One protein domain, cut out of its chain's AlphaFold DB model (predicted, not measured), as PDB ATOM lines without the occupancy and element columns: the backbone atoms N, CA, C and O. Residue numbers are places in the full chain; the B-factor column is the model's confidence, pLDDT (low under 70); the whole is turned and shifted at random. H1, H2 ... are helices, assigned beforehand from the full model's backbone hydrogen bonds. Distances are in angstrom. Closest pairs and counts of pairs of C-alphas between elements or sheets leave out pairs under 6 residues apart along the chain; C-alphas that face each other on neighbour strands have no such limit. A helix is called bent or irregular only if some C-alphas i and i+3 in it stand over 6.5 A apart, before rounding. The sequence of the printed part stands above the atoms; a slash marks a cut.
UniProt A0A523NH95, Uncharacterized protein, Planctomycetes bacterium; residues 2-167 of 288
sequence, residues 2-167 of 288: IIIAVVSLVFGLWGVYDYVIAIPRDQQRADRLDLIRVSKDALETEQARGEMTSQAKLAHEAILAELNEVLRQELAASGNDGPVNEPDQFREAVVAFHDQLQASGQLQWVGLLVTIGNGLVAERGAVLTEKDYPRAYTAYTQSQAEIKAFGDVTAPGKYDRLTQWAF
ATOM      1  N   ILE A   2     162.652 133.657 116.183       89.75
ATOM      2  CA  ILE A   2     162.171 134.128 117.503       89.75
ATOM      3  C   ILE A   2     162.946 133.490 118.667       89.75
ATOM      4  O   ILE A   2     163.405 134.208 119.542       89.75
ATOM      5  N   ILE A   3     163.151 132.167 118.649       93.25
ATOM      6  CA  ILE A   3     163.879 131.460 119.722       93.25
ATOM      7  C   ILE A   3     165.285 132.046 119.920       93.25
ATOM      8  O   ILE A   3     165.677 132.321 121.046       93.25
ATOM      9  N   ILE A   4     166.012 132.304 118.827       93.38
ATOM     10  CA  ILE A   4     167.357 132.898 118.876       93.38
ATOM     11  C   ILE A   4     167.293 134.301 119.491       93.38
ATOM     12  O   ILE A   4     168.075 134.600 120.382       93.38
ATOM     13  N   ALA A   5     166.327 135.131 119.081       94.00
ATOM     14  CA  ALA A   5     166.143 136.465 119.653       94.00
ATOM     15  C   ALA A   5     165.864 136.421 121.168       94.00
ATOM     16  O   ALA A   5     166.427 137.217 121.915       94.00
ATOM     17  N   VAL A   6     165.036 135.476 121.626       96.56
ATOM     18  CA  VAL A   6     164.730 135.288 123.054       96.56
ATOM     19  C   VAL A   6     165.972 134.844 123.825       96.56
ATOM     20  O   VAL A   6     166.286 135.432 124.856       96.56
ATOM     21  N   VAL A   7     166.712 133.856 123.318       97.12
ATOM     22  CA  VAL A   7     167.951 133.376 123.955       97.12
ATOM     23  C   VAL A   7     168.995 134.496 124.040       97.12
ATOM     24  O   VAL A   7     169.579 134.704 125.102       97.12
ATOM     25  N   SER A   8     169.186 135.272 122.967       96.12
ATOM     26  CA  SER A   8     170.086 136.436 122.963       96.12
ATOM     27  C   SER A   8     169.673 137.506 123.975       96.12
ATOM     28  O   SER A   8     170.540 138.102 124.610       96.12
ATOM     29  N   LEU A   9     168.369 137.738 124.152       97.50
ATOM     30  CA  LEU A   9     167.858 138.689 125.138       97.50
ATOM     31  C   LEU A   9     168.153 138.225 126.568       97.50
ATOM     32  O   LEU A   9     168.633 139.021 127.369       97.50
ATOM     33  N   VAL A  10     167.899 136.950 126.878       97.88
ATOM     34  CA  VAL A  10     168.152 136.384 128.212       97.88
ATOM     35  C   VAL A  10     169.633 136.474 128.567       97.88
ATOM     36  O   VAL A  10     169.961 137.011 129.622       97.88
ATOM     37  N   PHE A  11     170.529 136.028 127.679       97.44
ATOM     38  CA  PHE A  11     171.970 136.134 127.927       97.44
ATOM     39  C   PHE A  11     172.431 137.583 128.039       97.44
ATOM     40  O   PHE A  11     173.206 137.905 128.931       97.44
ATOM     41  N   GLY A  12     171.926 138.466 127.180       97.56
ATOM     42  CA  GLY A  12     172.265 139.879 127.232       97.56
ATOM     43  C   GLY A  12     171.869 140.545 128.550       97.56
ATOM     44  O   GLY A  12     172.686 141.231 129.158       97.56
ATOM     45  N   LEU A  13     170.639 140.318 129.020       97.44
ATOM     46  CA  LEU A  13     170.155 140.860 130.295       97.44
ATOM     47  C   LEU A  13     170.890 140.258 131.494       97.44
ATOM     48  O   LEU A  13     171.244 140.990 132.417       97.44
ATOM     49  N   TRP A  14     171.147 138.947 131.468       97.56
ATOM     50  CA  TRP A  14     171.934 138.283 132.502       97.56
ATOM     51  C   TRP A  14     173.359 138.845 132.567       97.56
ATOM     52  O   TRP A  14     173.821 139.206 133.647       97.56
ATOM     53  N   GLY A  15     174.002 139.053 131.415       97.31
ATOM     54  CA  GLY A  15     175.330 139.656 131.351       97.31
ATOM     55  C   GLY A  15     175.385 141.077 131.913       97.31
ATOM     56  O   GLY A  15     176.330 141.427 132.617       97.31
ATOM     57  N   VAL A  16     174.353 141.896 131.668       97.81
ATOM     58  CA  VAL A  16     174.235 143.231 132.284       97.81
ATOM     59  C   VAL A  16     174.082 143.127 133.801       97.81
ATOM     60  O   VAL A  16     174.751 143.863 134.527       97.81
ATOM     61  N   TYR A  17     173.218 142.231 134.283       97.44
ATOM     62  CA  TYR A  17     173.007 142.028 135.716       97.44
ATOM     63  C   TYR A  17     174.310 141.641 136.421       97.44
ATOM     64  O   TYR A  17     174.702 142.297 137.387       97.44
ATOM     65  N   ASP A  18     175.017 140.636 135.907       96.44
ATOM     66  CA  ASP A  18     176.271 140.187 136.505       96.44
ATOM     67  C   ASP A  18     177.336 141.287 136.463       96.44
ATOM     68  O   ASP A  18     178.026 141.526 137.454       96.44
ATOM     69  N   TYR A  19     177.441 142.009 135.343       96.69
ATOM     70  CA  TYR A  19     178.419 143.081 135.179       96.69
ATOM     71  C   TYR A  19     178.197 144.252 136.144       96.69
ATOM     72  O   TYR A  19     179.155 144.773 136.715       96.69
ATOM     73  N   VAL A  20     176.945 144.687 136.309       96.81
ATOM     74  CA  VAL A  20     176.602 145.889 137.086       96.81
ATOM     75  C   VAL A  20     176.412 145.580 138.568       96.81
ATOM     76  O   VAL A  20     176.693 146.433 139.406       96.81
ATOM     77  N   ILE A  21     175.923 144.388 138.908       94.81
ATOM     78  CA  ILE A  21     175.467 144.074 140.263       94.81
ATOM     79  C   ILE A  21     176.310 142.971 140.897       94.81
ATOM     80  O   ILE A  21     176.821 143.180 141.995       94.81
ATOM     81  N   ALA A  22     176.460 141.813 140.249       94.44
ATOM     82  CA  ALA A  22     177.116 140.663 140.880       94.44
ATOM     83  C   ALA A  22     178.624 140.887 141.064       94.44
ATOM     84  O   ALA A  22     179.107 140.874 142.192       94.44
ATOM     85  N   ILE A  23     179.346 141.214 139.986       94.38
ATOM     86  CA  ILE A  23     180.805 141.395 140.018       94.38
ATOM     87  C   ILE A  23     181.228 142.476 141.029       94.38
ATOM     88  O   ILE A  23     182.143 142.220 141.811       94.38
ATOM     89  N   PRO A  24     180.605 143.673 141.076       94.31
ATOM     90  CA  PRO A  24     180.967 144.671 142.080       94.31
ATOM     91  C   PRO A  24     180.665 144.223 143.511       94.31
ATOM     92  O   PRO A  24     181.450 144.519 144.406       94.31
ATOM     93  N   ARG A  25     179.567 143.491 143.739       92.12
ATOM     94  CA  ARG A  25     179.243 142.950 145.069       92.12
ATOM     95  C   ARG A  25     180.253 141.901 145.515       92.12
ATOM     96  O   ARG A  25     180.655 141.920 146.675       92.12
ATOM     97  N   ASP A  26     180.669 141.018 144.618       93.38
ATOM     98  CA  ASP A  26     181.665 139.991 144.923       93.38
ATOM     99  C   ASP A  26     183.039 140.615 145.174       93.38
ATOM    100  O   ASP A  26     183.712 140.242 146.133       93.38
ATOM    101  N   GLN A  27     183.405 141.647 144.403       94.38
ATOM    102  CA  GLN A  27     184.606 142.443 144.665       94.38
ATOM    103  C   GLN A  27     184.551 143.093 146.052       94.38
ATOM    104  O   GLN A  27     185.463 142.899 146.845       94.38
ATOM    105  N   GLN A  28     183.458 143.786 146.388       91.88
ATOM    106  CA  GLN A  28     183.294 144.411 147.705       91.88
ATOM    107  C   GLN A  28     183.378 143.389 148.843       91.88
ATOM    108  O   GLN A  28     183.968 143.666 149.882       91.88
ATOM    109  N   ARG A  29     182.794 142.197 148.678       92.50
ATOM    110  CA  ARG A  29     182.877 141.131 149.687       92.50
ATOM    111  C   ARG A  29     184.303 140.615 149.859       92.50
ATOM    112  O   ARG A  29     184.713 140.395 150.995       92.50
ATOM    113  N   ALA A  30     185.037 140.439 148.762       94.19
ATOM    114  CA  ALA A  30     186.434 140.024 148.800       94.19
ATOM    115  C   ALA A  30     187.316 141.091 149.469       94.19
ATOM    116  O   ALA A  30     188.054 140.767 150.396       94.19
ATOM    117  N   ASP A  31     187.154 142.363 149.093       93.44
ATOM    118  CA  ASP A  31     187.905 143.487 149.666       93.44
ATOM    119  C   ASP A  31     187.667 143.605 151.184       93.44
ATOM    120  O   ASP A  31     188.606 143.782 151.963       93.44
ATOM    121  N   ARG A  32     186.415 143.429 151.634       93.94
ATOM    122  CA  ARG A  32     186.065 143.398 153.065       93.94
ATOM    123  C   ARG A  32     186.736 142.245 153.795       93.94
ATOM    124  O   ARG A  32     187.284 142.447 154.876       93.94
ATOM    125  N   LEU A  33     186.697 141.044 153.220       94.38
ATOM    126  CA  LEU A  33     187.320 139.867 153.817       94.38
ATOM    127  C   LEU A  33     188.836 140.053 153.957       94.38
ATOM    128  O   LEU A  33     189.395 139.732 155.007       94.38
ATOM    129  N   ASP A  34     189.486 140.610 152.939       93.88
ATOM    130  CA  ASP A  34     190.917 140.895 152.969       93.88
ATOM    131  C   ASP A  34     191.262 141.963 154.016       93.88
ATOM    132  O   ASP A  34     192.216 141.779 154.774       93.88
ATOM    133  N   LEU A  35     190.447 143.014 154.163       93.69
ATOM    134  CA  LEU A  35     190.628 144.002 155.231       93.69
ATOM    135  C   LEU A  35     190.505 143.370 156.628       93.69
ATOM    136  O   LEU A  35     191.324 143.659 157.505       93.69
ATOM    137  N   ILE A  36     189.525 142.484 156.847       93.50
ATOM    138  CA  ILE A  36     189.370 141.783 158.132       93.50
ATOM    139  C   ILE A  36     190.582 140.881 158.394       93.50
ATOM    140  O   ILE A  36     191.092 140.868 159.514       93.50
ATOM    141  N   ARG A  37     191.073 140.153 157.379       93.75
ATOM    142  CA  ARG A  37     192.263 139.290 157.489       93.75
ATOM    143  C   ARG A  37     193.506 140.092 157.858       93.75
ATOM    144  O   ARG A  37     194.132 139.782 158.863       93.75
ATOM    145  N   VAL A  38     193.799 141.169 157.128       92.62
ATOM    146  CA  VAL A  38     194.942 142.053 157.418       92.62
ATOM    147  C   VAL A  38     194.842 142.640 158.827       92.62
ATOM    148  O   VAL A  38     195.828 142.681 159.560       92.62
ATOM    149  N   SER A  39     193.644 143.058 159.237       90.19
ATOM    150  CA  SER A  39     193.422 143.619 160.573       90.19
ATOM    151  C   SER A  39     193.575 142.574 161.677       90.19
ATOM    152  O   SER A  39     194.135 142.863 162.733       90.19
ATOM    153  N   LYS A  40     193.105 141.344 161.441       92.06
ATOM    154  CA  LYS A  40     193.296 140.210 162.349       92.06
ATOM    155  C   LYS A  40     194.781 139.870 162.490       92.06
ATOM    156  O   LYS A  40     195.258 139.749 163.614       92.06
ATOM    157  N   ASP A  41     195.504 139.757 161.382       90.56
ATOM    158  CA  ASP A  41     196.936 139.438 161.377       90.56
ATOM    159  C   ASP A  41     197.750 140.535 162.083       90.56
ATOM    160  O   ASP A  41     198.702 140.244 162.814       90.56
ATOM    161  N   ALA A  42     197.340 141.800 161.937       87.69
ATOM    162  CA  ALA A  42     197.895 142.905 162.710       87.69
ATOM    163  C   ALA A  42     197.639 142.721 164.215       87.69
ATOM    164  O   ALA A  42     198.583 142.784 164.995       87.69
ATOM    165  N   LEU A  43     196.403 142.414 164.631       85.00
ATOM    166  CA  LEU A  43     196.071 142.143 166.038       85.00
ATOM    167  C   LEU A  43     196.894 140.979 166.631       85.00
ATOM    168  O   LEU A  43     197.324 141.068 167.782       85.00
ATOM    169  N   GLU A  44     197.152 139.920 165.857       84.12
ATOM    170  CA  GLU A  44     198.004 138.788 166.268       84.12
ATOM    171  C   GLU A  44     199.493 139.162 166.341       84.12
ATOM    172  O   GLU A  44     200.211 138.724 167.241       84.12
ATOM    173  N   THR A  45     199.987 139.984 165.416       79.69
ATOM    174  CA  THR A  45     201.403 140.391 165.397       79.69
ATOM    175  C   THR A  45     201.717 141.373 166.529       79.69
ATOM    176  O   THR A  45     202.758 141.261 167.182       79.69
ATOM    177  N   GLU A  46     200.800 142.299 166.808       68.00
ATOM    178  CA  GLU A  46     200.845 143.214 167.956       68.00
ATOM    179  C   GLU A  46     200.908 142.469 169.290       68.00
ATOM    180  O   GLU A  46     201.711 142.813 170.165       68.00
ATOM    181  N   GLN A  47     200.112 141.400 169.426       65.00
ATOM    182  CA  GLN A  47     200.097 140.533 170.606       65.00
ATOM    183  C   GLN A  47     201.496 140.020 170.966       65.00
ATOM    184  O   GLN A  47     201.803 139.873 172.144       65.00
ATOM    185  N   ALA A  48     202.343 139.753 169.969       60.72
ATOM    186  CA  ALA A  48     203.672 139.196 170.189       60.72
ATOM    187  C   ALA A  48     204.721 140.237 170.621       60.72
ATOM    188  O   ALA A  48     205.772 139.848 171.132       60.72
ATOM    189  N   ARG A  49     204.486 141.538 170.387       61.31
ATOM    190  CA  ARG A  49     205.523 142.580 170.526       61.31
ATOM    191  C   ARG A  49     205.225 143.652 171.571       61.31
ATOM    192  O   ARG A  49     206.177 144.221 172.092       61.31
ATOM    193  N   GLY A  50     203.959 143.909 171.907       61.91
ATOM    194  CA  GLY A  50     203.590 144.942 172.888       61.91
ATOM    195  C   GLY A  50     203.855 146.388 172.434       61.91
ATOM    196  O   GLY A  50     203.771 147.297 173.251       61.91
ATOM    197  N   GLU A  51     204.163 146.605 171.153       66.88
ATOM    198  CA  GLU A  51     204.358 147.915 170.525       66.88
ATOM    199  C   GLU A  51     203.657 147.954 169.166       66.88
ATOM    200  O   GLU A  51     203.790 147.006 168.391       66.88
ATOM    201  N   MET A  52     203.036 149.101 168.859       67.25
ATOM    202  CA  MET A  52     202.317 149.366 167.610       67.25
ATOM    203  C   MET A  52     203.242 149.303 166.387       67.25
ATOM    204  O   MET A  52     203.890 150.278 165.989       67.25
ATOM    205  N   THR A  53     203.276 148.126 165.780       79.50
ATOM    206  CA  THR A  53     203.915 147.775 164.522       79.50
ATOM    207  C   THR A  53     203.408 148.642 163.372       79.50
ATOM    208  O   THR A  53     202.304 149.194 163.364       79.50
ATOM    209  N   SER A  54     204.236 148.740 162.333       82.50
ATOM    210  CA  SER A  54     203.853 149.379 161.076       82.50
ATOM    211  C   SER A  54     202.625 148.724 160.434       82.50
ATOM    212  O   SER A  54     201.839 149.420 159.803       82.50
ATOM    213  N   GLN A  55     202.421 147.417 160.623       83.25
ATOM    214  CA  GLN A  55     201.260 146.704 160.088       83.25
ATOM    215  C   GLN A  55     199.956 147.110 160.781       83.25
ATOM    216  O   GLN A  55     198.968 147.341 160.091       83.25
ATOM    217  N   ALA A  56     199.952 147.283 162.106       83.38
ATOM    218  CA  ALA A  56     198.774 147.781 162.820       83.38
ATOM    219  C   ALA A  56     198.421 149.221 162.440       83.38
ATOM    220  O   ALA A  56     197.243 149.535 162.282       83.38
ATOM    221  N   LYS A  57     199.430 150.076 162.220       86.50
ATOM    222  CA  LYS A  57     199.230 151.430 161.674       86.50
ATOM    223  C   LYS A  57     198.540 151.392 160.315       86.50
ATOM    224  O   LYS A  57     197.509 152.032 160.148       86.50
ATOM    225  N   LEU A  58     199.065 150.592 159.389       88.69
ATOM    226  CA  LEU A  58     198.499 150.448 158.047       88.69
ATOM    227  C   LEU A  58     197.077 149.869 158.075       88.69
ATOM    228  O   LEU A  58     196.205 150.367 157.368       88.69
ATOM    229  N   ALA A  59     196.819 148.857 158.908       88.38
ATOM    230  CA  ALA A  59     195.481 148.291 159.074       88.38
ATOM    231  C   ALA A  59     194.499 149.323 159.650       88.38
ATOM    232  O   ALA A  59     193.381 149.457 159.161       88.38
ATOM    233  N   HIS A  60     194.926 150.099 160.648       87.31
ATOM    234  CA  HIS A  60     194.107 151.158 161.229       87.31
ATOM    235  C   HIS A  60     193.802 152.273 160.220       87.31
ATOM    236  O   HIS A  60     192.653 152.692 160.098       87.31
ATOM    237  N   GLU A  61     194.797 152.714 159.448       90.38
ATOM    238  CA  GLU A  61     194.611 153.688 158.368       90.38
ATOM    239  C   GLU A  61     193.653 153.167 157.287       90.38
ATOM    240  O   GLU A  61     192.777 153.911 156.845       90.38
ATOM    241  N   ALA A  62     193.753 151.889 156.907       91.25
ATOM    242  CA  ALA A  62     192.837 151.262 155.955       91.25
ATOM    243  C   ALA A  62     191.391 151.209 156.484       91.25
ATOM    244  O   ALA A  62     190.458 151.528 155.750       91.25
ATOM    245  N   ILE A  63     191.200 150.892 157.771       90.38
ATOM    246  CA  ILE A  63     189.883 150.935 158.431       90.38
ATOM    247  C   ILE A  63     189.311 152.357 158.415       90.38
ATOM    248  O   ILE A  63     188.139 152.543 158.095       90.38
ATOM    249  N   LEU A  64     190.119 153.369 158.743       89.50
ATOM    250  CA  LEU A  64     189.675 154.764 158.714       89.50
ATOM    251  C   LEU A  64     189.328 155.224 157.295       89.50
ATOM    252  O   LEU A  64     188.367 155.971 157.114       89.50
ATOM    253  N   ALA A  65     190.089 154.796 156.287       90.44
ATOM    254  CA  ALA A  65     189.793 155.092 154.891       90.44
ATOM    255  C   ALA A  65     188.445 154.487 154.463       90.44
ATOM    256  O   ALA A  65     187.617 155.207 153.906       90.44
ATOM    257  N   GLU A  66     188.192 153.219 154.799       90.31
ATOM    258  CA  GLU A  66     186.925 152.530 154.520       90.31
ATOM    259  C   GLU A  66     185.741 153.190 155.248       90.31
ATOM    260  O   GLU A  66     184.708 153.466 154.640       90.31
ATOM    261  N   LEU A  67     185.894 153.529 156.534       88.62
ATOM    262  CA  LEU A  67     184.860 154.232 157.303       88.62
ATOM    263  C   LEU A  67     184.517 155.600 156.695       88.62
ATOM    264  O   LEU A  67     183.343 155.958 156.605       88.62
ATOM    265  N   ASN A  68     185.530 156.357 156.262       86.44
ATOM    266  CA  ASN A  68     185.323 157.643 155.599       86.44
ATOM    267  C   ASN A  68     184.615 157.487 154.249       86.44
ATOM    268  O   ASN A  68     183.811 158.345 153.886       86.44
ATOM    269  N   GLU A  69     184.905 156.423 153.504       88.75
ATOM    270  CA  GLU A  69     184.254 156.158 152.224       88.75
ATOM    271  C   GLU A  69     182.780 155.778 152.406       88.75
ATOM    272  O   GLU A  69     181.919 156.370 151.756       88.75
ATOM    273  N   VAL A  70     182.463 154.889 153.357       86.88
ATOM    274  CA  VAL A  70     181.069 154.569 153.717       86.88
ATOM    275  C   VAL A  70     180.326 155.833 154.146       86.88
ATOM    276  O   VAL A  70     179.232 156.104 153.656       86.88
ATOM    277  N   LEU A  71     180.942 156.652 155.003       83.88
ATOM    278  CA  LEU A  71     180.353 157.917 155.439       83.88
ATOM    279  C   LEU A  71     180.058 158.840 154.250       83.88
ATOM    280  O   LEU A  71     178.966 159.394 154.178       83.88
ATOM    281  N   ARG A  72     180.992 158.991 153.302       84.06
ATOM    282  CA  ARG A  72     180.786 159.814 152.097       84.06
ATOM    283  C   ARG A  72     179.647 159.302 151.225       84.06
ATOM    284  O   ARG A  72     178.854 160.114 150.756       84.06
ATOM    285  N   GLN A  73     179.572 157.993 150.998       86.19
ATOM    286  CA  GLN A  73     178.526 157.384 150.171       86.19
ATOM    287  C   GLN A  73     177.140 157.605 150.777       86.19
ATOM    288  O   GLN A  73     176.214 158.003 150.072       86.19
ATOM    289  N   GLU A  74     177.012 157.416 152.089       84.00
ATOM    290  CA  GLU A  74     175.748 157.626 152.787       84.00
ATOM    291  C   GLU A  74     175.377 159.116 152.850       84.00
ATOM    292  O   GLU A  74     174.227 159.478 152.595       84.00
ATOM    293  N   LEU A  75     176.343 160.010 153.087       81.19
ATOM    294  CA  LEU A  75     176.084 161.451 153.077       81.19
ATOM    295  C   LEU A  75     175.592 161.914 151.695       81.19
ATOM    296  O   LEU A  75     174.589 162.622 151.607       81.19
ATOM    297  N   ALA A  76     176.225 161.438 150.617       83.38
ATOM    298  CA  ALA A  76     175.808 161.720 149.243       83.38
ATOM    299  C   ALA A  76     174.400 161.184 148.928       83.38
ATOM    300  O   ALA A  76     173.642 161.836 148.212       83.38
ATOM    301  N   ALA A  77     174.030 160.024 149.477       83.44
ATOM    302  CA  ALA A  77     172.690 159.461 149.321       83.44
ATOM    303  C   ALA A  77     171.621 160.226 150.119       83.44
ATOM    304  O   ALA A  77     170.468 160.277 149.695       83.44
ATOM    305  N   SER A  78     171.995 160.840 151.247       80.25
ATOM    306  CA  SER A  78     171.063 161.589 152.096       80.25
ATOM    307  C   SER A  78     170.645 162.943 151.508       80.25
ATOM    308  O   SER A  78     169.623 163.493 151.912       80.25
ATOM    309  N   GLY A  79     171.427 163.497 150.569       79.75
ATOM    310  CA  GLY A  79     171.171 164.813 149.966       79.75
ATOM    311  C   GLY A  79     171.186 165.979 150.964       79.75
ATOM    312  O   GLY A  79     170.621 167.035 150.676       79.75
ATOM    313  N   ASN A  80     171.764 165.781 152.153       69.69
ATOM    314  CA  ASN A  80     171.790 166.769 153.221       69.69
ATOM    315  C   ASN A  80     173.147 167.489 153.260       69.69
ATOM    316  O   ASN A  80     174.111 166.997 153.844       69.69
ATOM    317  N   ASP A  81     173.197 168.676 152.656       68.38
ATOM    318  CA  ASP A  81     174.420 169.485 152.533       68.38
ATOM    319  C   ASP A  81     174.558 170.536 153.661       68.38
ATOM    320  O   ASP A  81     175.455 171.384 153.640       68.38
ATOM    321  N   GLY A  82     173.633 170.544 154.628       67.56
ATOM    322  CA  GLY A  82     173.543 171.577 155.659       67.56
ATOM    323  C   GLY A  82     174.573 171.413 156.789       67.56
ATOM    324  O   GLY A  82     174.770 170.300 157.279       67.56
ATOM    325  N   PRO A  83     175.212 172.498 157.270       64.62
ATOM    326  CA  PRO A  83     176.099 172.426 158.427       64.62
ATOM    327  C   PRO A  83     175.306 172.130 159.709       64.62
ATOM    328  O   PRO A  83     174.373 172.854 160.056       64.62
ATOM    329  N   VAL A  84     175.712 171.088 160.434       68.44
ATOM    330  CA  VAL A  84     175.154 170.713 161.741       68.44
ATOM    331  C   VAL A  84     175.780 171.610 162.810       68.44
ATOM    332  O   VAL A  84     176.934 171.407 163.187       68.44
ATOM    333  N   ASN A  85     175.048 172.625 163.275       75.94
ATOM    334  CA  ASN A  85     175.591 173.634 164.196       75.94
ATOM    335  C   ASN A  85     175.065 173.516 165.637       75.94
ATOM    336  O   ASN A  85     175.678 174.071 166.546       75.94
ATOM    337  N   GLU A  86     173.964 172.792 165.876       83.75
ATOM    338  CA  GLU A  86     173.368 172.643 167.213       83.75
ATOM    339  C   GLU A  86     173.480 171.207 167.763       83.75
ATOM    340  O   GLU A  86     173.389 170.245 166.995       83.75
ATOM    341  N   PRO A  87     173.627 171.022 169.094       81.50
ATOM    342  CA  PRO A  87     173.703 169.695 169.714       81.50
ATOM    343  C   PRO A  87     172.495 168.789 169.427       81.50
ATOM    344  O   PRO A  87     172.665 167.583 169.244       81.50
ATOM    345  N   ASP A  88     171.290 169.359 169.356       78.88
ATOM    346  CA  ASP A  88     170.073 168.601 169.044       78.88
ATOM    347  C   ASP A  88     170.060 168.154 167.576       78.88
ATOM    348  O   ASP A  88     169.802 166.983 167.294       78.88
ATOM    349  N   GLN A  89     170.484 169.028 166.655       77.38
ATOM    350  CA  GLN A  89     170.674 168.688 165.238       77.38
ATOM    351  C   GLN A  89     171.728 167.592 165.058       77.38
ATOM    352  O   GLN A  89     171.578 166.722 164.205       77.38
ATOM    353  N   PHE A  90     172.788 167.590 165.874       74.25
ATOM    354  CA  PHE A  90     173.790 166.526 165.859       74.25
ATOM    355  C   PHE A  90     173.203 165.185 166.295       74.25
ATOM    356  O   PHE A  90     173.442 164.169 165.645       74.25
ATOM    357  N   ARG A  91     172.405 165.164 167.365       76.12
ATOM    358  CA  ARG A  91     171.751 163.935 167.822       76.12
ATOM    359  C   ARG A  91     170.788 163.391 166.768       76.12
ATOM    360  O   ARG A  91     170.810 162.191 166.506       76.12
ATOM    361  N   GLU A  92     169.980 164.256 166.164       79.62
ATOM    362  CA  GLU A  92     169.078 163.883 165.071       79.62
ATOM    363  C   GLU A  92     169.849 163.376 163.848       79.62
ATOM    364  O   GLU A  92     169.498 162.333 163.304       79.62
ATOM    365  N   ALA A  93     170.949 164.035 163.471       76.50
ATOM    366  CA  ALA A  93     171.810 163.596 162.373       76.50
ATOM    367  C   ALA A  93     172.445 162.223 162.639       76.50
ATOM    368  O   ALA A  93     172.503 161.390 161.739       76.50
ATOM    369  N   VAL A  94     172.882 161.947 163.873       79.19
ATOM    370  CA  VAL A  94     173.433 160.636 164.257       79.19
ATOM    371  C   VAL A  94     172.367 159.543 164.193       79.19
ATOM    372  O   VAL A  94     172.660 158.448 163.716       79.19
ATOM    373  N   VAL A  95     171.141 159.819 164.648       82.62
ATOM    374  CA  VAL A  95     170.027 158.860 164.556       82.62
ATOM    375  C   VAL A  95     169.655 158.611 163.095       82.62
ATOM    376  O   VAL A  95     169.588 157.458 162.684       82.62
ATOM    377  N   ALA A  96     169.513 159.665 162.289       83.19
ATOM    378  CA  ALA A  96     169.223 159.540 160.863       83.19
ATOM    379  C   ALA A  96     170.314 158.746 160.126       83.19
ATOM    380  O   ALA A  96     170.009 157.869 159.322       83.19
ATOM    381  N   PHE A  97     171.587 158.996 160.445       83.00
ATOM    382  CA  PHE A  97     172.711 158.244 159.894       83.00
ATOM    383  C   PHE A  97     172.694 156.772 160.328       83.00
ATOM    384  O   PHE A  97     172.945 155.884 159.517       83.00
ATOM    385  N   HIS A  98     172.365 156.492 161.592       87.00
ATOM    386  CA  HIS A  98     172.210 155.128 162.092       87.00
ATOM    387  C   HIS A  98     171.090 154.374 161.361       87.00
ATOM    388  O   HIS A  98     171.316 153.265 160.877       87.00
ATOM    389  N   ASP A  99     169.914 154.993 161.236       86.38
ATOM    390  CA  ASP A  99     168.766 154.427 160.524       86.38
ATOM    391  C   ASP A  99     169.102 154.181 159.048       86.38
ATOM    392  O   ASP A  99     168.739 153.147 158.481       86.38
ATOM    393  N   GLN A 100     169.864 155.088 158.434       84.94
ATOM    394  CA  GLN A 100     170.332 154.949 157.062       84.94
ATOM    395  C   GLN A 100     171.315 153.778 156.901       84.94
ATOM    396  O   GLN A 100     171.115 152.941 156.021       84.94
ATOM    397  N   LEU A 101     172.311 153.648 157.786       86.81
ATOM    398  CA  LEU A 101     173.221 152.496 157.805       86.81
ATOM    399  C   LEU A 101     172.480 151.173 158.026       86.81
ATOM    400  O   LEU A 101     172.880 150.130 157.500       86.81
ATOM    401  N   GLN A 102     171.417 151.188 158.830       89.06
ATOM    402  CA  GLN A 102     170.573 150.018 159.035       89.06
ATOM    403  C   GLN A 102     169.800 149.672 157.758       89.06
ATOM    404  O   GLN A 102     169.782 148.508 157.356       89.06
ATOM    405  N   ALA A 103     169.208 150.666 157.094       85.75
ATOM    406  CA  ALA A 103     168.474 150.484 155.846       85.75
ATOM    407  C   ALA A 103     169.374 149.999 154.694       85.75
ATOM    408  O   ALA A 103     168.940 149.171 153.892       85.75
ATOM    409  N   SER A 104     170.630 150.456 154.630       84.88
ATOM    410  CA  SER A 104     171.614 150.017 153.630       84.88
ATOM    411  C   SER A 104     172.285 148.679 153.970       84.88
ATOM    412  O   SER A 104     173.021 148.124 153.149       84.88
ATOM    413  N   GLY A 105     172.035 148.133 155.167       87.38
ATOM    414  CA  GLY A 105     172.674 146.911 155.664       87.38
ATOM    415  C   GLY A 105     174.159 147.084 156.015       87.38
ATOM    416  O   GLY A 105     174.853 146.094 156.241       87.38
ATOM    417  N   GLN A 106     174.661 148.320 156.071       88.75
ATOM    418  CA  GLN A 106     176.055 148.645 156.390       88.75
ATOM    419  C   GLN A 106     176.331 148.698 157.896       88.75
ATOM    420  O   GLN A 106     177.488 148.634 158.305       88.75
ATOM    421  N   LEU A 107     175.294 148.777 158.737       88.81
ATOM    422  CA  LEU A 107     175.445 148.942 160.187       88.81
ATOM    423  C   LEU A 107     176.333 147.865 160.833       88.81
ATOM    424  O   LEU A 107     177.177 148.182 161.669       88.81
ATOM    425  N   GLN A 108     176.178 146.601 160.425       90.44
ATOM    426  CA  GLN A 108     177.001 145.500 160.936       90.44
ATOM    427  C   GLN A 108     178.473 145.658 160.537       90.44
ATOM    428  O   GLN A 108     179.360 145.495 161.373       90.44
ATOM    429  N   TRP A 109     178.726 146.037 159.281       91.50
ATOM    430  CA  TRP A 109     180.074 146.260 158.761       91.50
ATOM    431  C   TRP A 109     180.775 147.419 159.478       91.50
ATOM    432  O   TRP A 109     181.886 147.257 159.979       91.50
ATOM    433  N   VAL A 110     180.099 148.561 159.614       91.38
ATOM    434  CA  VAL A 110     180.629 149.732 160.327       91.38
ATOM    435  C   VAL A 110     180.893 149.408 161.800       91.38
ATOM    436  O   VAL A 110     181.950 149.752 162.326       91.38
ATOM    437  N   GLY A 111     179.974 148.701 162.467       89.75
ATOM    438  CA  GLY A 111     180.151 148.280 163.859       89.75
ATOM    439  C   GLY A 111     181.370 147.372 164.060       89.75
ATOM    440  O   GLY A 111     182.126 147.552 165.022       89.75
ATOM    441  N   LEU A 112     181.602 146.441 163.130       91.62
ATOM    442  CA  LEU A 112     182.790 145.591 163.121       91.62
ATOM    443  C   LEU A 112     184.067 146.426 162.953       91.62
ATOM    444  O   LEU A 112     184.978 146.309 163.769       91.62
ATOM    445  N   LEU A 113     184.116 147.308 161.951       90.50
ATOM    446  CA  LEU A 113     185.271 148.175 161.691       90.50
ATOM    447  C   LEU A 113     185.627 149.055 162.892       90.50
ATOM    448  O   LEU A 113     186.796 149.145 163.263       90.50
ATOM    449  N   VAL A 114     184.630 149.658 163.544       89.50
ATOM    450  CA  VAL A 114     184.834 150.453 164.764       89.50
ATOM    451  C   VAL A 114     185.382 149.584 165.895       89.50
ATOM    452  O   VAL A 114     186.288 150.008 166.617       89.50
ATOM    453  N   THR A 115     184.881 148.356 166.051       89.06
ATOM    454  CA  THR A 115     185.371 147.442 167.092       89.06
ATOM    455  C   THR A 115     186.819 147.027 166.838       89.06
ATOM    456  O   THR A 115     187.639 147.085 167.757       89.06
ATOM    457  N   ILE A 116     187.166 146.702 165.589       88.75
ATOM    458  CA  ILE A 116     188.535 146.370 165.180       88.75
ATOM    459  C   ILE A 116     189.468 147.571 165.361       88.75
ATOM    460  O   ILE A 116     190.519 147.440 165.991       88.75
ATOM    461  N   GLY A 117     189.069 148.752 164.889       86.62
ATOM    462  CA  GLY A 117     189.844 149.985 165.020       86.62
ATOM    463  C   GLY A 117     190.132 150.346 166.480       86.62
ATOM    464  O   GLY A 117     191.277 150.622 166.831       86.62
ATOM    465  N   ASN A 118     189.127 150.255 167.356       85.81
ATOM    466  CA  ASN A 118     189.297 150.459 168.799       85.81
ATOM    467  C   ASN A 118     190.190 149.392 169.449       85.81
ATOM    468  O   ASN A 118     190.879 149.675 170.431       85.81
ATOM    469  N   GLY A 119     190.169 148.163 168.925       84.38
ATOM    470  CA  GLY A 119     191.076 147.096 169.329       84.38
ATOM    471  C   GLY A 119     192.534 147.439 169.023       84.38
ATOM    472  O   GLY A 119     193.377 147.317 169.909       84.38
ATOM    473  N   LEU A 120     192.807 147.930 167.811       82.88
ATOM    474  CA  LEU A 120     194.153 148.299 167.354       82.88
ATOM    475  C   LEU A 120     194.766 149.474 168.137       82.88
ATOM    476  O   LEU A 120     195.981 149.528 168.278       82.88
ATOM    477  N   VAL A 121     193.948 150.400 168.658       78.94
ATOM    478  CA  VAL A 121     194.415 151.624 169.352       78.94
ATOM    479  C   VAL A 121     194.508 151.472 170.878       78.94
ATOM    480  O   VAL A 121     195.116 152.303 171.548       78.94
ATOM    481  N   ALA A 122     193.905 150.438 171.470       70.19
ATOM    482  CA  ALA A 122     193.918 150.269 172.925       70.19
ATOM    483  C   ALA A 122     195.357 150.133 173.478       70.19
ATOM    484  O   ALA A 122     196.135 149.355 172.935       70.19
ATOM    485  N   GLU A 123     195.682 150.837 174.574       59.38
ATOM    486  CA  GLU A 123     196.985 150.773 175.274       59.38
ATOM    487  C   GLU A 123     197.300 149.346 175.763       59.38
ATOM    488  O   GLU A 123     196.430 148.714 176.375       59.38
ATOM    489  N   ARG A 124     198.506 148.809 175.476       56.78
ATOM    490  CA  ARG A 124     198.828 147.383 175.722       56.78
ATOM    491  C   ARG A 124     200.282 147.039 176.057       56.78
ATOM    492  O   ARG A 124     201.212 147.719 175.647       56.78
ATOM    493  N   GLY A 125     200.417 145.903 176.753       52.25
ATOM    494  CA  GLY A 125     201.604 145.063 176.972       52.25
ATOM    495  C   GLY A 125     201.399 143.606 176.481       52.25
ATOM    496  O   GLY A 125     200.471 143.315 175.736       52.25
ATOM    497  N   ALA A 126     202.265 142.673 176.896       49.69
ATOM    498  CA  ALA A 126     202.659 141.478 176.121       49.69
ATOM    499  C   ALA A 126     201.654 140.312 175.874       49.69
ATOM    500  O   ALA A 126     202.042 139.359 175.202       49.69
ATOM    501  N   VAL A 127     200.415 140.293 176.398       59.94
ATOM    502  CA  VAL A 127     199.488 139.143 176.198       59.94
ATOM    503  C   VAL A 127     198.024 139.575 176.070       59.94
ATOM    504  O   VAL A 127     197.463 140.122 177.010       59.94
ATOM    505  N   LEU A 128     197.364 139.251 174.946       60.72
ATOM    506  CA  LEU A 128     195.916 139.424 174.747       60.72
ATOM    507  C   LEU A 128     195.109 138.429 175.595       60.72
ATOM    508  O   LEU A 128     194.704 137.377 175.107       60.72
ATOM    509  N   THR A 129     194.839 138.753 176.856       63.84
ATOM    510  CA  THR A 129     193.783 138.065 177.610       63.84
ATOM    511  C   THR A 129     192.521 138.923 177.634       63.84
ATOM    512  O   THR A 129     192.591 140.155 177.615       63.84
ATOM    513  N   GLU A 130     191.350 138.280 177.684       74.44
ATOM    514  CA  GLU A 130     190.061 138.963 177.876       74.44
ATOM    515  C   GLU A 130     190.092 139.892 179.102       74.44
ATOM    516  O   GLU A 130     189.525 140.981 179.086       74.44
ATOM    517  N   LYS A 131     190.812 139.466 180.146       69.19
ATOM    518  CA  LYS A 131     190.937 140.164 181.424       69.19
ATOM    519  C   LYS A 131     191.853 141.383 181.351       69.19
ATOM    520  O   LYS A 131     191.522 142.415 181.927       69.19
ATOM    521  N   ASP A 132     192.986 141.260 180.666       63.34
ATOM    522  CA  ASP A 132     194.006 142.309 180.629       63.34
ATOM    523  C   ASP A 132     193.676 143.354 179.566       63.34
ATOM    524  O   ASP A 132     193.923 144.542 179.763       63.34
ATOM    525  N   TYR A 133     193.064 142.934 178.453       72.75
ATOM    526  CA  TYR A 133     192.829 143.828 177.329       72.75
ATOM    527  C   TYR A 133     191.532 143.553 176.552       72.75
ATOM    528  O   TYR A 133     191.577 143.264 175.342       72.75
ATOM    529  N   PRO A 134     190.366 143.762 177.188       77.12
ATOM    530  CA  PRO A 134     189.061 143.330 176.685       77.12
ATOM    531  C   PRO A 134     188.750 143.823 175.264       77.12
ATOM    532  O   PRO A 134     188.249 143.063 174.448       77.12
ATOM    533  N   ARG A 135     189.121 145.065 174.913       79.69
ATOM    534  CA  ARG A 135     188.760 145.668 173.611       79.69
ATOM    535  C   ARG A 135     189.316 144.920 172.392       79.69
ATOM    536  O   ARG A 135     188.543 144.546 171.519       79.69
ATOM    537  N   ALA A 136     190.622 144.666 172.317       80.62
ATOM    538  CA  ALA A 136     191.188 143.930 171.185       80.62
ATOM    539  C   ALA A 136     191.043 142.414 171.284       80.62
ATOM    540  O   ALA A 136     191.123 141.761 170.252       80.62
ATOM    541  N   TYR A 137     190.751 141.851 172.463       81.94
ATOM    542  CA  TYR A 137     190.283 140.465 172.516       81.94
ATOM    543  C   TYR A 137     188.906 140.331 171.839       81.94
ATOM    544  O   TYR A 137     188.707 139.453 170.996       81.94
ATOM    545  N   THR A 138     187.981 141.258 172.111       86.75
ATOM    546  CA  THR A 138     186.693 141.333 171.404       86.75
ATOM    547  C   THR A 138     186.886 141.565 169.906       86.75
ATOM    548  O   THR A 138     186.297 140.845 169.108       86.75
ATOM    549  N   ALA A 139     187.755 142.499 169.505       87.62
ATOM    550  CA  ALA A 139     188.069 142.720 168.091       87.62
ATOM    551  C   ALA A 139     188.596 141.454 167.404       87.62
ATOM    552  O   ALA A 139     188.127 141.084 166.334       87.62
ATOM    553  N   TYR A 140     189.544 140.762 168.037       88.12
ATOM    554  CA  TYR A 140     190.147 139.550 167.496       88.12
ATOM    555  C   TYR A 140     189.126 138.424 167.299       88.12
ATOM    556  O   TYR A 140     189.056 137.810 166.231       88.12
ATOM    557  N   THR A 141     188.315 138.160 168.323       90.12
ATOM    558  CA  THR A 141     187.296 137.103 168.283       90.12
ATOM    559  C   THR A 141     186.191 137.410 167.275       90.12
ATOM    560  O   THR A 141     185.770 136.508 166.550       90.12
ATOM    561  N   GLN A 142     185.776 138.674 167.155       90.75
ATOM    562  CA  GLN A 142     184.838 139.109 166.121       90.75
ATOM    563  C   GLN A 142     185.424 138.960 164.716       90.75
ATOM    564  O   GLN A 142     184.776 138.356 163.868       90.75
ATOM    565  N   SER A 143     186.667 139.395 164.476       89.38
ATOM    566  CA  SER A 143     187.327 139.201 163.178       89.38
ATOM    567  C   SER A 143     187.383 137.726 162.775       89.38
ATOM    568  O   SER A 143     187.142 137.392 161.619       89.38
ATOM    569  N   GLN A 144     187.656 136.818 163.718       92.31
ATOM    570  CA  GLN A 144     187.625 135.379 163.440       92.31
ATOM    571  C   GLN A 144     186.224 134.854 163.121       92.31
ATOM    572  O   GLN A 144     186.070 134.056 162.192       92.31
ATOM    573  N   ALA A 145     185.216 135.270 163.891       92.50
ATOM    574  CA  ALA A 145     183.833 134.874 163.655       92.50
ATOM    575  C   ALA A 145     183.366 135.318 162.263       92.50
ATOM    576  O   ALA A 145     182.774 134.522 161.536       92.50
ATOM    577  N   GLU A 146     183.718 136.540 161.868       91.19
ATOM    578  CA  GLU A 146     183.379 137.109 160.566       91.19
ATOM    579  C   GLU A 146     184.128 136.412 159.433       91.19
ATOM    580  O   GLU A 146     183.488 135.923 158.510       91.19
ATOM    581  N   ILE A 147     185.451 136.225 159.521       92.62
ATOM    582  CA  ILE A 147     186.206 135.462 158.504       92.62
ATOM    583  C   ILE A 147     185.577 134.080 158.273       92.62
ATOM    584  O   ILE A 147     185.468 133.626 157.133       92.62
ATOM    585  N   LYS A 148     185.125 133.416 159.343       92.44
ATOM    586  CA  LYS A 148     184.431 132.129 159.243       92.44
ATOM    587  C   LYS A 148     183.041 132.256 158.609       92.44
ATOM    588  O   LYS A 148     182.646 131.358 157.868       92.44
ATOM    589  N   ALA A 149     182.304 133.326 158.903       90.69
ATOM    590  CA  ALA A 149     180.976 133.589 158.352       90.69
ATOM    591  C   ALA A 149     181.014 133.944 156.857       90.69
ATOM    592  O   ALA A 149     180.138 133.507 156.113       90.69
ATOM    593  N   PHE A 150     182.039 134.678 156.407       86.62
ATOM    594  CA  PHE A 150     182.249 134.998 154.993       86.62
ATOM    595  C   PHE A 150     182.467 133.731 154.147       86.62
ATOM    596  O   PHE A 150     181.991 133.666 153.017       86.62
ATOM    597  N   GLY A 151     183.110 132.694 154.691       87.88
ATOM    598  CA  GLY A 151     183.335 131.438 153.974       87.88
ATOM    599  C   GLY A 151     184.349 131.583 152.832       87.88
ATOM    600  O   GLY A 151     185.326 132.322 152.953       87.88
ATOM    601  N   ASP A 152     184.136 130.855 151.733       82.69
ATOM    602  CA  ASP A 152     185.021 130.870 150.560       82.69
ATOM    603  C   ASP A 152     184.602 131.968 149.570       82.69
ATOM    604  O   ASP A 152     184.053 131.707 148.499       82.69
ATOM    605  N   VAL A 153     184.779 133.230 149.973       88.56
ATOM    606  CA  VAL A 153     184.629 134.361 149.050       88.56
ATOM    607  C   VAL A 153     185.903 134.487 148.234       88.56
ATOM    608  O   VAL A 153     186.965 134.829 148.757       88.56
ATOM    609  N   THR A 154     185.782 134.253 146.933       87.06
ATOM    610  CA  THR A 154     186.848 134.497 145.966       87.06
ATOM    611  C   THR A 154     186.611 135.820 145.256       87.06
ATOM    612  O   THR A 154     185.498 136.086 144.802       87.06
ATOM    613  N   ALA A 155     187.662 136.628 145.114       90.12
ATOM    614  CA  ALA A 155     187.608 137.811 144.264       90.12
ATOM    615  C   ALA A 155     187.224 137.420 142.823       90.12
ATOM    616  O   ALA A 155     187.642 136.352 142.353       90.12
ATOM    617  N   PRO A 156     186.459 138.266 142.112       92.19
ATOM    618  CA  PRO A 156     186.096 137.993 140.732       92.19
ATOM    619  C   PRO A 156     187.349 137.844 139.865       92.19
ATOM    620  O   PRO A 156     188.346 138.561 140.007       92.19
ATOM    621  N   GLY A 157     187.298 136.893 138.941       93.81
ATOM    622  CA  GLY A 157     188.377 136.622 138.014       93.81
ATOM    623  C   GLY A 157     188.630 137.806 137.083       93.81
ATOM    624  O   GLY A 157     187.720 138.523 136.662       93.81
ATOM    625  N   LYS A 158     189.889 137.968 136.656       92.44
ATOM    626  CA  LYS A 158     190.293 139.002 135.682       92.44
ATOM    627  C   LYS A 158     189.445 138.980 134.401       92.44
ATOM    628  O   LYS A 158     189.251 140.019 133.769       92.44
ATOM    629  N   TYR A 159     188.971 137.801 134.002       94.00
ATOM    630  CA  TYR A 159     188.213 137.601 132.769       94.00
ATOM    631  C   TYR A 159     186.697 137.671 132.954       94.00
ATOM    632  O   TYR A 159     185.996 137.693 131.947       94.00
ATOM    633  N   ASP A 160     186.176 137.782 134.178       93.06
ATOM    634  CA  ASP A 160     184.728 137.748 134.421       93.06
ATOM    635  C   ASP A 160     184.036 138.897 133.694       93.06
ATOM    636  O   ASP A 160     183.096 138.686 132.933       93.06
ATOM    637  N   ARG A 161     184.589 140.109 133.797       94.31
ATOM    638  CA  ARG A 161     184.069 141.283 133.080       94.31
ATOM    639  C   ARG A 161     184.098 141.108 131.563       94.31
ATOM    640  O   ARG A 161     183.161 141.525 130.889       94.31
ATOM    641  N   LEU A 162     185.157 140.503 131.021       95.94
ATOM    642  CA  LEU A 162     185.276 140.259 129.581       95.94
ATOM    643  C   LEU A 162     184.239 139.231 129.110       95.94
ATOM    644  O   LEU A 162     183.607 139.427 128.074       95.94
ATOM    645  N   THR A 163     184.029 138.177 129.896       95.56
ATOM    646  CA  THR A 163     182.994 137.169 129.653       95.56
ATOM    647  C   THR A 163     181.603 137.803 129.666       95.56
ATOM    648  O   THR A 163     180.819 137.561 128.749       95.56
ATOM    649  N   GLN A 164     181.313 138.701 130.617       96.69
ATOM    650  CA  GLN A 164     180.030 139.410 130.640       96.69
ATOM    651  C   GLN A 164     179.837 140.323 129.422       96.69
ATOM    652  O   GLN A 164     178.746 140.367 128.857       96.69
ATOM    653  N   TRP A 165     180.892 140.982 128.929       97.06
ATOM    654  CA  TRP A 165     180.822 141.750 127.678       97.06
ATOM    655  C   TRP A 165     180.468 140.890 126.460       97.06
ATOM    656  O   TRP A 165     179.726 141.351 125.589       97.06
ATOM    657  N   ALA A 166     180.930 139.637 126.406       96.50
ATOM    658  CA  ALA A 166     180.529 138.709 125.353       96.50
ATOM    659  C   ALA A 166     179.011 138.449 125.387       96.50
ATOM    660  O   ALA A 166     178.356 138.504 124.343       96.50
ATOM    661  N   PHE A 167     178.419 138.273 126.571       96.50
ATOM    662  CA  PHE A 167     176.966 138.128 126.709       96.50
ATOM    663  C   PHE A 167     176.206 139.417 126.389       96.50
ATOM    664  O   PHE A 167     175.245 139.382 125.622       96.50
TER     665      PHE A 167
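AT A GLANCE: This is residues 2 to 167 of the 288 residues of an uncharacterized protein of Planctomycetes bacterium (UniProt A0A523NH95). A long helix, H1, bent but running nearly straight, makes the longest axis, and its second arm, H1b, forms a splayed up-and-down bundle of four with H2, H4 and H5. H6 folds back on the first arm, H1a, whose residues 2 to 7 stick out at one end; H3 lies off the bundle by the later part of H2, and residues 85 to 91 stick out there. The printed part has 166 residues with six named helices, H1 to H6 in chain order, and no named strand; the class is all helix. The whole is loose, with a radius of gyration of the C-alphas of 20.7 A, and flat, spanning 72 by 44 by 24 A.

HOW THE PARTS SIT: Begin at H1, residues 2 to 49, assigned as one helix by its hydrogen bonds but bent: C-alphas 20 and 23 are 6.8 A apart, and the arms H1a, residues 2 to 20, and H1b, residues 23 to 49, stand at a shallow tilt of 28 degrees. Next comes H2, residues 54 to 78, which forms a helical hairpin with H1b; they touch, closest at the C-alphas of Ala 42 and Ala 56, 5.0 A, and run opposite ways at a steep tilt of 35.2 degrees, only just past shallow. H3, residues 87 to 103, is about perpendicular to H2 at 85 degrees, and the two only just touch, with 3 pairs of C-alphas within 8 A, the closest being Glu 74 and Gln 100 at 7.4 A. H4, residues 107 to 121, touches H2, closest at the C-alphas of His 60 and Gly 117, 5.8 A, opposite ways at a shallow tilt of 30 degrees. H5, residues 134 to 150, forms a hairpin with H4, closest at the C-alphas of Gly 119 and Ala 136, 3.7 A, and touches H1b, closest at those of Ile 36 and Ser 143, 6.0 A. H6, residues 160 to 167, touches H1a through residues 11 to 19 of that arm, closest at the C-alphas of Gly 15 and Gln 164, 4.8 A, opposite ways at a shallow tilt of 24 degrees; H5 and H6 are apart. Every O i to N i+4 pair is within hydrogen-bond range in H1a, H2, H3, H4, H5 and H6, and 21 of 23 are in H1b.

IN THESE COORDINATES: Find C-alpha 2 at (162.171, 134.128, 117.503); from there H1a runs 27.0 A, and H1b runs 39.3 A to C-alpha 49 at (205.523, 142.580, 170.526). H2 spans 36.1 A, H3 24.3 A, H4 21.2 A and H5 24.2 A. H6 ends at C-alpha 167, (176.966, 138.128, 126.709).

THE WHOLE: The farthest C-alphas are those of Ile 2 and Gly 125, 72.2 A apart. The printed part has no cut; the link from H4 to H5 is long. Look for pLDDT under 70 at residues 46 to 52, 80 to 84, 123 to 129 and 131 to 132.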